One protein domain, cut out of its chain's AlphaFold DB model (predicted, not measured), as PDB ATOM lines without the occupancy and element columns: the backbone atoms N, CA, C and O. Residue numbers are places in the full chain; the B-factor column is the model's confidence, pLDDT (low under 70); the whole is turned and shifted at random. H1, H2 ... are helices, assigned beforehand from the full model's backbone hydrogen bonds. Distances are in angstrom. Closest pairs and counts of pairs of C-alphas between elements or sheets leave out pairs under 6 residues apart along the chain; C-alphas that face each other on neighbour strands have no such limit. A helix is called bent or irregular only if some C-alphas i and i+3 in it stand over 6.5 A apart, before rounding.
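Overview. This is residues 151 to 246 of the 658 residues of the protein "RNA recognition motif isoform B" of Micractinium conductrix (UniProt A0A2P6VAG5). One long helix, H3, sticks out with residues 212 to 246 like a handle from a small, compact head made mostly of loops, in which two short helices, H1 and H2, are set. The head takes in residues 151 to 211 and so also the first turns of H3; the length of the whole comes from the free arm. The printed part has 96 residues with three named helices, in the order H1, H2, H3 along the chain, and no named strand; the class is all helix, with 53 residues in the helices. The whole is extended, with a radius of gyration of the C-alphas of 21.6 A, and spans 71 by 30 by 21 A.

Arrangement. The longest helix, H3, residues 205 to 246, stands free from residue 212 to residue 246: no C-alpha 8 or more residues away along the chain lies within 10 A of these. H3 is apart from H2, residues 182 to 188, which comes before it in the chain. H3 is also apart from H1, residues 166 to 169. H1 and H2 are close but not clearly touching, with 1 pair of C-alphas within 8 A, the closest being those of Glu 168 and Leu 182, 6.7 A apart; their centres are 14.0 A apart. In H2 and H3 every pair of O of residue i and N of residue i+4 is within hydrogen-bond range. H1, with 4 residues, is too short for such a pair, and its 1 pair of O of residue i and N of residue i+3 is not within range.

Along the chain. H3 has 42 residues and is 61.4 A long from C-alpha 205 at (94.421, 21.971, 54.352) to C-alpha 246 at (112.040, 53.362, 104.042); it is not bent. H2 has 7 residues, Leu 182 to Leu 188, and measures 9.8 A from first to last C-alpha. H1 has 4 residues and measures 5.0 A, beginning at C-alpha 166 at (104.118, 41.954, 56.999).

Size, cuts and confidence. The C-alphas of Ser 193 and Lys 246, the two farthest apart, are 71.8 A apart. Without the free stretch, the body of 61 residues spans 30 by 22 by 18 A, with a radius of gyration of 11.0 A. Both links are long: 12 residues between H1 and H2, and 16 between H2 and H3. Residues 151 to 165, before H1, also hold no named element. The printed part has no cut. Its mean pLDDT is 87.0, and residues 151 to 154 and 205 to 209 are under 70.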
ATOM      1  N   ALA A 151     113.208  44.745  46.754       52.00
ATOM      2  CA  ALA A 151     112.278  44.321  47.796       52.00
ATOM      3  C   ALA A 151     111.156  45.328  48.120       52.00
ATOM      4  O   ALA A 151     110.451  45.111  49.098       52.00
ATOM      5  N   GLU A 152     110.980  46.396  47.337       51.78
ATOM      6  CA  GLU A 152     109.776  47.245  47.324       51.78
ATOM      7  C   GLU A 152     108.765  46.705  46.288       51.78
ATOM      8  O   GLU A 152     107.589  46.534  46.596       51.78
ATOM      9  N   GLU A 153     109.227  46.306  45.095       55.81
ATOM     10  CA  GLU A 153     108.392  45.668  44.062       55.81
ATOM     11  C   GLU A 153     108.038  44.208  44.416       55.81
ATOM     12  O   GLU A 153     106.946  43.742  44.090       55.81
ATOM     13  N   GLU A 154     108.895  43.494  45.169       60.50
ATOM     14  CA  GLU A 154     108.565  42.165  45.733       60.50
ATOM     15  C   GLU A 154     107.416  42.212  46.777       60.50
ATOM     16  O   GLU A 154     106.988  41.163  47.260       60.50
ATOM     17  N   GLN A 155     106.891  43.393  47.141       76.06
ATOM     18  CA  GLN A 155     105.814  43.551  48.133       76.06
ATOM     19  C   GLN A 155     104.398  43.555  47.536       76.06
ATOM     20  O   GLN A 155     103.456  43.835  48.270       76.06
ATOM     21  N   ILE A 156     104.217  43.275  46.241       92.44
ATOM     22  CA  ILE A 156     102.936  43.474  45.541       92.44
ATOM     23  C   ILE A 156     102.312  42.139  45.097       92.44
ATOM     24  O   ILE A 156     102.977  41.255  44.560       92.44
ATOM     25  N   CYS A 157     101.001  41.981  45.309       92.94
ATOM     26  CA  CYS A 157     100.272  40.750  45.020       92.94
ATOM     27  C   CYS A 157     100.065  40.576  43.505       92.94
ATOM     28  O   CYS A 157      99.334  41.370  42.902       92.94
ATOM     29  N   PRO A 158     100.582  39.503  42.876       91.62
ATOM     30  CA  PRO A 158     100.557  39.335  41.418       91.62
ATOM     31  C   PRO A 158      99.161  39.087  40.811       91.62
ATOM     32  O   PRO A 158      99.053  38.947  39.596       91.62
ATOM     33  N   LEU A 159      98.097  39.011  41.625       92.31
ATOM     34  CA  LEU A 159      96.712  38.817  41.164       92.31
ATOM     35  C   LEU A 159      95.798  40.041  41.325       92.31
ATOM     36  O   LEU A 159      94.778  40.110  40.643       92.31
ATOM     37  N   CYS A 160      96.121  40.986  42.213       93.88
ATOM     38  CA  CYS A 160      95.308  42.193  42.433       93.88
ATOM     39  C   CYS A 160      96.104  43.502  42.476       93.88
ATOM     40  O   CYS A 160      95.494  44.564  42.483       93.88
ATOM     41  N   ILE A 161      97.439  43.437  42.468       92.94
ATOM     42  CA  ILE A 161      98.347  44.592  42.533       92.94
ATOM     43  C   ILE A 161      98.206  45.389  43.855       92.94
ATOM     44  O   ILE A 161      98.649  46.527  43.962       92.94
ATOM     45  N   ASN A 162      97.642  44.775  44.903       92.00
ATOM     46  CA  ASN A 162      97.693  45.316  46.265       92.00
ATOM     47  C   ASN A 162      99.071  45.072  46.896       92.00
ATOM     48  O   ASN A 162      99.658  44.004  46.709       92.00
ATOM     49  N   GLU A 163      99.522  46.012  47.721       91.38
ATOM     50  CA  GLU A 163     100.622  45.818  48.670       91.38
ATOM     51  C   GLU A 163     100.298  44.681  49.664       91.38
ATOM     52  O   GLU A 163      99.152  44.533  50.096       91.38
ATOM     53  N   LEU A 164     101.302  43.874  50.018       90.94
ATOM     54  CA  LEU A 164     101.213  42.819  51.030       90.94
ATOM     55  C   LEU A 164     101.603  43.349  52.410       90.94
ATOM     56  O   LEU A 164     102.673  43.939  52.582       90.94
ATOM     57  N   ASP A 165     100.814  43.014  53.426       89.00
ATOM     58  CA  ASP A 165     101.178  43.243  54.828       89.00
ATOM     59  C   ASP A 165     102.388  42.389  55.264       89.00
ATOM     60  O   ASP A 165     102.717  41.366  54.659       89.00
ATOM     61  N   GLU A 166     103.038  42.751  56.378       87.62
ATOM     62  CA  GLU A 166     104.118  41.954  56.999       87.62
ATOM     63  C   GLU A 166     103.705  40.493  57.269       87.62
ATOM     64  O   GLU A 166     104.506  39.561  57.156       87.62
ATOM     65  N   THR A 167     102.428  40.288  57.595       86.06
ATOM     66  CA  THR A 167     101.802  38.980  57.821       86.06
ATOM     67  C   THR A 167     101.704  38.149  56.544       86.06
ATOM     68  O   THR A 167     101.901  36.934  56.598       86.06
ATOM     69  N   GLU A 168     101.438  38.791  55.404       89.31
ATOM     70  CA  GLU A 168     101.317  38.163  54.087       89.31
ATOM     71  C   GLU A 168     102.697  37.920  53.460       89.31
ATOM     72  O   GLU A 168     102.946  36.851  52.908       89.31
ATOM     73  N   LYS A 169     103.647  38.848  53.646       87.94
ATOM     74  CA  LYS A 169     105.077  38.674  53.320       87.94
ATOM     75  C   LYS A 169     105.678  37.447  54.020       87.94
ATOM     76  O   LYS A 169     106.415  36.674  53.410       87.94
ATOM     77  N   ALA A 170     105.307  37.201  55.279       84.19
ATOM     78  CA  ALA A 170     105.725  36.026  56.052       84.19
ATOM     79  C   ALA A 170     104.940  34.727  55.735       84.19
ATOM     80  O   ALA A 170     105.072  33.723  56.457       84.19
ATOM     81  N   TRP A 171     104.104  34.730  54.690       83.75
ATOM     82  CA  TRP A 171     103.142  33.674  54.395       83.75
ATOM     83  C   TRP A 171     103.163  33.251  52.921       83.75
ATOM     84  O   TRP A 171     102.830  34.001  52.011       83.75
ATOM     85  N   LEU A 172     103.541  31.992  52.699       86.81
ATOM     86  CA  LEU A 172     103.651  31.386  51.375       86.81
ATOM     87  C   LEU A 172     102.739  30.150  51.342       86.81
ATOM     88  O   LEU A 172     103.135  29.104  51.861       86.81
ATOM     89  N   PRO A 173     101.506  30.250  50.805       86.25
ATOM     90  CA  PRO A 173     100.500  29.189  50.909       86.25
ATOM     91  C   PRO A 173     100.824  27.920  50.110       86.25
ATOM     92  O   PRO A 173     100.164  26.903  50.303       86.25
ATOM     93  N   CYS A 174     101.828  27.951  49.230       87.69
ATOM     94  CA  CYS A 174     102.327  26.779  48.517       87.69
ATOM     95  C   CYS A 174     103.856  26.671  48.630       87.69
ATOM     96  O   CYS A 174     104.576  27.669  48.583       87.69
ATOM     97  N   SER A 175     104.356  25.435  48.698       85.69
ATOM     98  CA  SER A 175     105.783  25.088  48.780       85.69
ATOM     99  C   SER A 175     106.626  25.523  47.573       85.69
ATOM    100  O   SER A 175     107.850  25.521  47.663       85.69
ATOM    101  N   CYS A 176     105.998  25.942  46.468       89.69
ATOM    102  CA  CYS A 176     106.680  26.546  45.318       89.69
ATOM    103  C   CYS A 176     107.206  27.973  45.571       89.69
ATOM    104  O   CYS A 176     107.879  28.524  44.704       89.69
ATOM    105  N   GLY A 177     106.885  28.585  46.718       86.88
ATOM    106  CA  GLY A 177     107.327  29.937  47.066       86.88
ATOM    107  C   GLY A 177     106.537  31.066  46.395       86.88
ATOM    108  O   GLY A 177     106.993  32.202  46.389       86.88
ATOM    109  N   TYR A 178     105.365  30.777  45.822       91.19
ATOM    110  CA  TYR A 178     104.523  31.798  45.198       91.19
ATOM    111  C   TYR A 178     103.744  32.605  46.251       91.19
ATOM    112  O   TYR A 178     102.963  32.044  47.025       91.19
ATOM    113  N   GLN A 179     103.976  33.916  46.262       90.69
ATOM    114  CA  GLN A 179     103.436  34.876  47.224       90.69
ATOM    115  C   GLN A 179     102.082  35.436  46.751       90.69
ATOM    116  O   GLN A 179     101.890  35.692  45.562       90.69
ATOM    117  N   LEU A 180     101.141  35.622  47.678       91.75
ATOM    118  CA  LEU A 180      99.798  36.160  47.438       91.75
ATOM    119  C   LEU A 180      99.305  36.908  48.677       91.75
ATOM    120  O   LEU A 180      99.644  36.516  49.793       91.75
ATOM    121  N   CYS A 181      98.431  37.898  48.489       93.44
ATOM    122  CA  CYS A 181      97.620  38.411  49.589       93.44
ATOM    123  C   CYS A 181      96.531  37.401  49.995       93.44
ATOM    124  O   CYS A 181      96.079  36.562  49.201       93.44
ATOM    125  N   LEU A 182      96.087  37.492  51.245       91.75
ATOM    126  CA  LEU A 182      95.150  36.576  51.885       91.75
ATOM    127  C   LEU A 182      93.786  36.575  51.182       91.75
ATOM    128  O   LEU A 182      93.196  35.510  51.000       91.75
ATOM    129  N   PHE A 183      93.329  37.740  50.710       93.00
ATOM    130  CA  PHE A 183      92.084  37.891  49.948       93.00
ATOM    131  C   PHE A 183      92.107  37.126  48.616       93.00
ATOM    132  O   PHE A 183      91.167  36.395  48.309       93.00
ATOM    133  N   CYS A 184      93.180  37.250  47.825       93.94
ATOM    134  CA  CYS A 184      93.292  36.539  46.547       93.94
ATOM    135  C   CYS A 184      93.376  35.023  46.734       93.94
ATOM    136  O   CYS A 184      92.811  34.274  45.941       93.94
ATOM    137  N   TYR A 185      94.045  34.563  47.788       92.19
ATOM    138  CA  TYR A 185      94.099  33.146  48.133       92.19
ATOM    139  C   TYR A 185      92.748  32.593  48.611       92.19
ATOM    140  O   TYR A 185      92.353  31.516  48.167       92.19
ATOM    141  N   ASP A 186      92.021  33.306  49.479       91.75
ATOM    142  CA  ASP A 186      90.703  32.844  49.932       91.75
ATOM    143  C   ASP A 186      89.721  32.782  48.754       91.75
ATOM    144  O   ASP A 186      88.996  31.800  48.595       91.75
ATOM    145  N   ARG A 187      89.821  33.743  47.824       93.44
ATOM    146  CA  ARG A 187      89.113  33.708  46.540       93.44
ATOM    147  C   ARG A 187      89.500  32.495  45.683       93.44
ATOM    148  O   ARG A 187      88.619  31.783  45.210       93.44
ATOM    149  N   LEU A 188      90.794  32.186  45.542       93.06
ATOM    150  CA  LEU A 188      91.275  30.976  44.845       93.06
ATOM    151  C   LEU A 188      90.785  29.656  45.475       93.06
ATOM    152  O   LEU A 188      90.760  28.629  44.795       93.06
ATOM    153  N   LYS A 189      90.403  29.684  46.757       89.50
ATOM    154  CA  LYS A 189      89.899  28.543  47.536       89.50
ATOM    155  C   LYS A 189      88.360  28.488  47.644       89.50
ATOM    156  O   LYS A 189      87.809  27.549  48.212       89.50
ATOM    157  N   THR A 190      87.649  29.501  47.152       89.81
ATOM    158  CA  THR A 190      86.177  29.591  47.239       89.81
ATOM    159  C   THR A 190      85.509  29.688  45.870       89.81
ATOM    160  O   THR A 190      84.471  29.066  45.663       89.81
ATOM    161  N   GLU A 191      86.116  30.406  44.922       91.50
ATOM    162  CA  GLU A 191      85.604  30.597  43.556       91.50
ATOM    163  C   GLU A 191      86.353  29.768  42.492       91.50
ATOM    164  O   GLU A 191      85.846  29.595  41.385       91.50
ATOM    165  N   PHE A 192      87.548  29.248  42.802       90.75
ATOM    166  CA  PHE A 192      88.423  28.541  41.850       90.75
ATOM    167  C   PHE A 192      88.836  27.141  42.350       90.75
ATOM    168  O   PHE A 192      88.371  26.660  43.380       90.75
ATOM    169  N   SER A 193      89.707  26.450  41.604       89.25
ATOM    170  CA  SER A 193      90.052  25.031  41.799       89.25
ATOM    171  C   SER A 193      90.926  24.703  43.023       89.25
ATOM    172  O   SER A 193      91.461  23.601  43.091       89.25
ATOM    173  N   ASN A 194      91.089  25.610  43.995       90.31
ATOM    174  CA  ASN A 194      91.969  25.445  45.167       90.31
ATOM    175  C   ASN A 194      93.462  25.248  44.831       90.31
ATOM    176  O   ASN A 194      94.226  24.773  45.672       90.31
ATOM    177  N   GLN A 195      93.887  25.590  43.613       92.62
ATOM    178  CA  GLN A 195      95.234  25.335  43.099       92.62
ATOM    179  C   GLN A 195      96.061  26.618  43.020       92.62
ATOM    180  O   GLN A 195      95.562  27.688  42.670       92.62
ATOM    181  N   CYS A 196      97.360  26.505  43.302       93.06
ATOM    182  CA  CYS A 196      98.300  27.606  43.127       93.06
ATOM    183  C   CYS A 196      98.422  27.978  41.635       93.06
ATOM    184  O   CYS A 196      98.728  27.101  40.827       93.06
ATOM    185  N   PRO A 197      98.265  29.256  41.238       93.31
ATOM    186  CA  PRO A 197      98.263  29.640  39.822       93.31
ATOM    187  C   PRO A 197      99.615  29.413  39.123       93.31
ATOM    188  O   PRO A 197      99.646  29.233  37.909       93.31
ATOM    189  N   ASN A 198     100.720  29.375  39.880       92.06
ATOM    190  CA  ASN A 198     102.064  29.124  39.357       92.06
ATOM    191  C   ASN A 198     102.319  27.623  39.104       92.06
ATOM    192  O   ASN A 198     102.520  27.199  37.970       92.06
ATOM    193  N   CYS A 199     102.276  26.792  40.154       93.31
ATOM    194  CA  CYS A 199     102.644  25.370  40.065       93.31
ATOM    195  C   CYS A 199     101.464  24.396  39.896       93.31
ATOM    196  O   CYS A 199     101.694  23.202  39.718       93.31
ATOM    197  N   ARG A 200     100.215  24.876  39.981       92.81
ATOM    198  CA  ARG A 200      98.958  24.098  39.909       92.81
ATOM    199  C   ARG A 200      98.786  23.000  40.969       92.81
ATOM    200  O   ARG A 200      97.878  22.185  40.861       92.81
ATOM    201  N   VAL A 201      99.618  23.001  42.009       88.94
ATOM    202  CA  VAL A 201      99.455  22.139  43.188       88.94
ATOM    203  C   VAL A 201      98.303  22.671  44.043       88.94
ATOM    204  O   VAL A 201      98.177  23.885  44.227       88.94
ATOM    205  N   GLU A 202      97.467  21.769  44.554       89.88
ATOM    206  CA  GLU A 202      96.370  22.092  45.473       89.88
ATOM    207  C   GLU A 202      96.901  22.600  46.819       89.88
ATOM    208  O   GLU A 202      97.935  22.155  47.318       89.88
ATOM    209  N   TYR A 203      96.208  23.575  47.404       87.31
ATOM    210  CA  TYR A 203      96.595  24.160  48.683       87.31
ATOM    211  C   TYR A 203      96.231  23.230  49.850       87.31
ATOM    212  O   TYR A 203      95.074  23.189  50.270       87.31
ATOM    213  N   ASP A 204      97.229  22.536  50.410       79.88
ATOM    214  CA  ASP A 204      97.067  21.649  51.571       79.88
ATOM    215  C   ASP A 204      96.259  22.296  52.712       79.88
ATOM    216  O   ASP A 204      96.636  23.334  53.275       79.88
ATOM    217  N   SER A 205      95.188  21.620  53.143       69.00
ATOM    218  CA  SER A 205      94.421  21.971  54.352       69.00
ATOM    219  C   SER A 205      95.313  22.088  55.590       69.00
ATOM    220  O   SER A 205      95.095  22.929  56.468       69.00
ATOM    221  N   ASP A 206      96.357  21.269  55.633       68.88
ATOM    222  CA  ASP A 206      97.292  21.154  56.742       68.88
ATOM    223  C   ASP A 206      98.164  22.407  56.882       68.88
ATOM    224  O   ASP A 206      98.561  22.762  57.998       68.88
ATOM    225  N   PHE A 207      98.378  23.152  55.790       69.50
ATOM    226  CA  PHE A 207      99.033  24.454  55.839       69.50
ATOM    227  C   PHE A 207      98.144  25.513  56.506       69.50
ATOM    228  O   PHE A 207      98.633  26.275  57.345       69.50
ATOM    229  N   GLN A 208      96.826  25.514  56.255       65.94
ATOM    230  CA  GLN A 208      95.893  26.363  57.017       65.94
ATOM    231  C   GLN A 208      95.842  25.968  58.498       65.94
ATOM    232  O   GLN A 208      95.825  26.843  59.366       65.94
ATOM    233  N   ALA A 209      95.878  24.669  58.814       66.81
ATOM    234  CA  ALA A 209      95.991  24.206  60.196       66.81
ATOM    235  C   ALA A 209      97.327  24.632  60.838       66.81
ATOM    236  O   ALA A 209      97.387  24.905  62.037       66.81
ATOM    237  N   GLY A 210      98.413  24.713  60.062       70.44
ATOM    238  CA  GLY A 210      99.682  25.320  60.473       70.44
ATOM    239  C   GLY A 210      99.561  26.821  60.758       70.44
ATOM    240  O   GLY A 210     100.020  27.279  61.806       70.44
ATOM    241  N   LEU A 211      98.899  27.578  59.877       73.62
ATOM    242  CA  LEU A 211      98.688  29.019  60.038       73.62
ATOM    243  C   LEU A 211      97.819  29.345  61.257       73.62
ATOM    244  O   LEU A 211      98.226  30.171  62.071       73.62
ATOM    245  N   ARG A 212      96.672  28.672  61.433       76.75
ATOM    246  CA  ARG A 212      95.791  28.905  62.590       76.75
ATOM    247  C   ARG A 212      96.514  28.632  63.909       76.75
ATOM    248  O   ARG A 212      96.478  29.480  64.790       76.75
ATOM    249  N   ARG A 213      97.279  27.536  64.009       75.00
ATOM    250  CA  ARG A 213      98.122  27.246  65.189       75.00
ATOM    251  C   ARG A 213      99.251  28.268  65.399       75.00
ATOM    252  O   ARG A 213      99.691  28.458  66.530       75.00
ATOM    253  N   ARG A 214      99.728  28.944  64.343       78.94
ATOM    254  CA  ARG A 214     100.674  30.072  64.456       78.94
ATOM    255  C   ARG A 214      99.974  31.324  65.000       78.94
ATOM    256  O   ARG A 214     100.494  31.931  65.927       78.94
ATOM    257  N   GLN A 215      98.805  31.677  64.462       84.56
ATOM    258  CA  GLN A 215      97.991  32.817  64.914       84.56
ATOM    259  C   GLN A 215      97.544  32.650  66.375       84.56
ATOM    260  O   GLN A 215      97.725  33.555  67.183       84.56
ATOM    261  N   GLU A 216      97.052  31.464  66.734       87.56
ATOM    262  CA  GLU A 216      96.657  31.089  68.094       87.56
ATOM    263  C   GLU A 216      97.829  31.207  69.083       87.56
ATOM    264  O   GLU A 216      97.685  31.826  70.135       87.56
ATOM    265  N   ARG A 217      99.023  30.719  68.715       89.06
ATOM    266  CA  ARG A 217     100.237  30.890  69.531       89.06
ATOM    267  C   ARG A 217     100.634  32.360  69.694       89.06
ATOM    268  O   ARG A 217     101.080  32.746  70.767       89.06
ATOM    269  N   VAL A 218     100.489  33.187  68.655       90.56
ATOM    270  CA  VAL A 218     100.762  34.632  68.758       90.56
ATOM    271  C   VAL A 218      99.771  35.305  69.712       90.56
ATOM    272  O   VAL A 218     100.197  36.098  70.545       90.56
ATOM    273  N   ALA A 219      98.486  34.941  69.668       90.94
ATOM    274  CA  ALA A 219      97.485  35.441  70.612       90.94
ATOM    275  C   ALA A 219      97.765  34.992  72.063       90.94
ATOM    276  O   ALA A 219      97.658  35.801  72.983       90.94
ATOM    277  N   GLN A 220      98.194  33.741  72.270       93.62
ATOM    278  CA  GLN A 220      98.634  33.231  73.579       93.62
ATOM    279  C   GLN A 220      99.825  34.037  74.121       93.62
ATOM    280  O   GLN A 220      99.747  34.580  75.219       93.62
ATOM    281  N   LEU A 221     100.880  34.220  73.318       95.25
ATOM    282  CA  LEU A 221     102.054  35.021  73.692       95.25
ATOM    283  C   LEU A 221     101.705  36.495  73.973       95.25
ATOM    284  O   LEU A 221     102.334  37.125  74.821       95.25
ATOM    285  N   GLN A 222     100.703  37.059  73.291       92.81
ATOM    286  CA  GLN A 222     100.199  38.409  73.569       92.81
ATOM    287  C   GLN A 222      99.441  38.488  74.905       92.81
ATOM    288  O   GLN A 222      99.614  39.471  75.627       92.81
ATOM    289  N   HIS A 223      98.657  37.464  75.260       94.12
ATOM    290  CA  HIS A 223      97.994  37.365  76.565       94.12
ATOM    291  C   HIS A 223      99.023  37.243  77.696       94.12
ATOM    292  O   HIS A 223      99.037  38.065  78.611       94.12
ATOM    293  N   GLU A 224      99.962  36.300  77.571       95.38
ATOM    294  CA  GLU A 224     101.058  36.099  78.526       95.38
ATOM    295  C   GLU A 224     101.899  37.377  78.701       95.38
ATOM    296  O   GLU A 224     102.239  37.755  79.821       95.38
ATOM    297  N   ALA A 225     102.198  38.097  77.613       96.00
ATOM    298  CA  ALA A 225     102.919  39.368  77.673       96.00
ATOM    299  C   ALA A 225     102.104  40.498  78.333       96.00
ATOM    300  O   ALA A 225     102.690  41.377  78.971       96.00
ATOM    301  N   ALA A 226     100.773  40.500  78.209       94.69
ATOM    302  CA  ALA A 226      99.903  41.446  78.908       94.69
ATOM    303  C   ALA A 226      99.856  41.151  80.418       94.69
ATOM    304  O   ALA A 226     100.064  42.061  81.223       94.69
ATOM    305  N   GLU A 227      99.695  39.883  80.804       95.62
ATOM    306  CA  GLU A 227      99.734  39.437  82.203       95.62
ATOM    307  C   GLU A 227     101.098  39.717  82.853       95.62
ATOM    308  O   GLU A 227     101.162  40.228  83.971       95.62
ATOM    309  N   GLN A 228     102.203  39.478  82.138       93.75
ATOM    310  CA  GLN A 228     103.552  39.830  82.597       93.75
ATOM    311  C   GLN A 228     103.731  41.347  82.773       93.75
ATOM    312  O   GLN A 228     104.341  41.783  83.751       93.75
ATOM    313  N   ARG A 229     103.177  42.179  81.880       94.00
ATOM    314  CA  ARG A 229     103.184  43.649  82.037       94.00
ATOM    315  C   ARG A 229     102.376  44.104  83.254       94.00
ATOM    316  O   ARG A 229     102.839  44.970  83.991       94.00
ATOM    317  N   GLU A 230     101.223  43.499  83.522       94.81
ATOM    318  CA  GLU A 230     100.441  43.808  84.724       94.81
ATOM    319  C   GLU A 230     101.151  43.340  86.009       94.81
ATOM    320  O   GLU A 230     101.225  44.084  86.992       94.81
ATOM    321  N   ALA A 231     101.737  42.140  86.003       94.00
ATOM    322  CA  ALA A 231     102.488  41.593  87.131       94.00
ATOM    323  C   ALA A 231     103.743  42.423  87.452       94.00
ATOM    324  O   ALA A 231     103.990  42.745  88.617       94.00
ATOM    325  N   THR A 232     104.512  42.825  86.434       94.38
ATOM    326  CA  THR A 232     105.687  43.697  86.602       94.38
ATOM    327  C   THR A 232     105.301  45.104  87.062       94.38
ATOM    328  O   THR A 232     105.964  45.636  87.950       94.38
ATOM    329  N   ALA A 233     104.199  45.682  86.568       94.25
ATOM    330  CA  ALA A 233     103.685  46.963  87.060       94.25
ATOM    331  C   ALA A 233     103.273  46.894  88.545       94.25
ATOM    332  O   ALA A 233     103.647  47.764  89.334       94.25
ATOM    333  N   LYS A 234     102.573  45.828  88.957       93.88
ATOM    334  CA  LYS A 234     102.222  45.568  90.368       93.88
ATOM    335  C   LYS A 234     103.463  45.372  91.245       93.88
ATOM    336  O   LYS A 234     103.529  45.930  92.340       93.88
ATOM    337  N   ALA A 235     104.463  44.632  90.765       92.06
ATOM    338  CA  ALA A 235     105.727  44.436  91.473       92.06
ATOM    339  C   ALA A 235     106.508  45.754  91.632       92.06
ATOM    340  O   ALA A 235     106.979  46.057  92.728       92.06
ATOM    341  N   ALA A 236     106.588  46.570  90.577       92.00
ATOM    342  CA  ALA A 236     107.225  47.885  90.613       92.00
ATOM    343  C   ALA A 236     106.527  48.835  91.600       92.00
ATOM    344  O   ALA A 236     107.205  49.492  92.390       92.00
ATOM    345  N   ALA A 237     105.189  48.853  91.629       90.81
ATOM    346  CA  ALA A 237     104.419  49.630  92.601       90.81
ATOM    347  C   ALA A 237     104.700  49.190  94.052       90.81
ATOM    348  O   ALA A 237     104.991  50.029  94.903       90.81
ATOM    349  N   ALA A 238     104.709  47.881  94.327       91.69
ATOM    350  CA  ALA A 238     105.019  47.347  95.657       91.69
ATOM    351  C   ALA A 238     106.473  47.623  96.101       91.69
ATOM    352  O   ALA A 238     106.738  47.811  97.292       91.69
ATOM    353  N   VAL A 239     107.427  47.676  95.165       92.00
ATOM    354  CA  VAL A 239     108.810  48.105  95.443       92.00
ATOM    355  C   VAL A 239     108.870  49.609  95.724       92.00
ATOM    356  O   VAL A 239     109.519  50.011  96.690       92.00
ATOM    357  N   ALA A 240     108.165  50.438  94.949       89.06
ATOM    358  CA  ALA A 240     108.099  51.883  95.167       89.06
ATOM    359  C   ALA A 240     107.484  52.237  96.535       89.06
ATOM    360  O   ALA A 240     108.035  53.069  97.253       89.06
ATOM    361  N   GLU A 241     106.411  51.555  96.945       89.06
ATOM    362  CA  GLU A 241     105.793  51.722  98.266       89.06
ATOM    363  C   GLU A 241     106.764  51.350  99.401       89.06
ATOM    364  O   GLU A 241     106.966  52.124 100.340       89.06
ATOM    365  N   ARG A 242     107.463  50.212  99.279       86.75
ATOM    366  CA  ARG A 242     108.501  49.798 100.240       86.75
ATOM    367  C   ARG A 242     109.659  50.793 100.324       86.75
ATOM    368  O   ARG A 242     110.193  51.001 101.411       86.75
ATOM    369  N   LEU A 243     110.050  51.408  99.207       86.94
ATOM    370  CA  LEU A 243     111.070  52.458  99.185       86.94
ATOM    371  C   LEU A 243     110.563  53.763  99.814       86.94
ATOM    372  O   LEU A 243     111.322  54.391 100.548       86.94
ATOM    373  N   ALA A 244     109.299  54.140  99.605       82.44
ATOM    374  CA  ALA A 244     108.695  55.315 100.233       82.44
ATOM    375  C   ALA A 244     108.651  55.184 101.765       82.44
ATOM    376  O   ALA A 244     109.116  56.078 102.470       82.44
ATOM    377  N   VAL A 245     108.201  54.036 102.288       81.62
ATOM    378  CA  VAL A 245     108.205  53.748 103.738       81.62
ATOM    379  C   VAL A 245     109.621  53.815 104.324       81.62
ATOM    380  O   VAL A 245     109.806  54.312 105.432       81.62
ATOM    381  N   LYS A 246     110.642  53.374 103.578       82.38
ATOM    382  CA  LYS A 246     112.040  53.362 104.042       82.38
ATOM    383  C   LYS A 246     112.707  54.748 104.089       82.38
ATOM    384  O   LYS A 246     113.745  54.878 104.729       82.38
TER     385      LYS A 246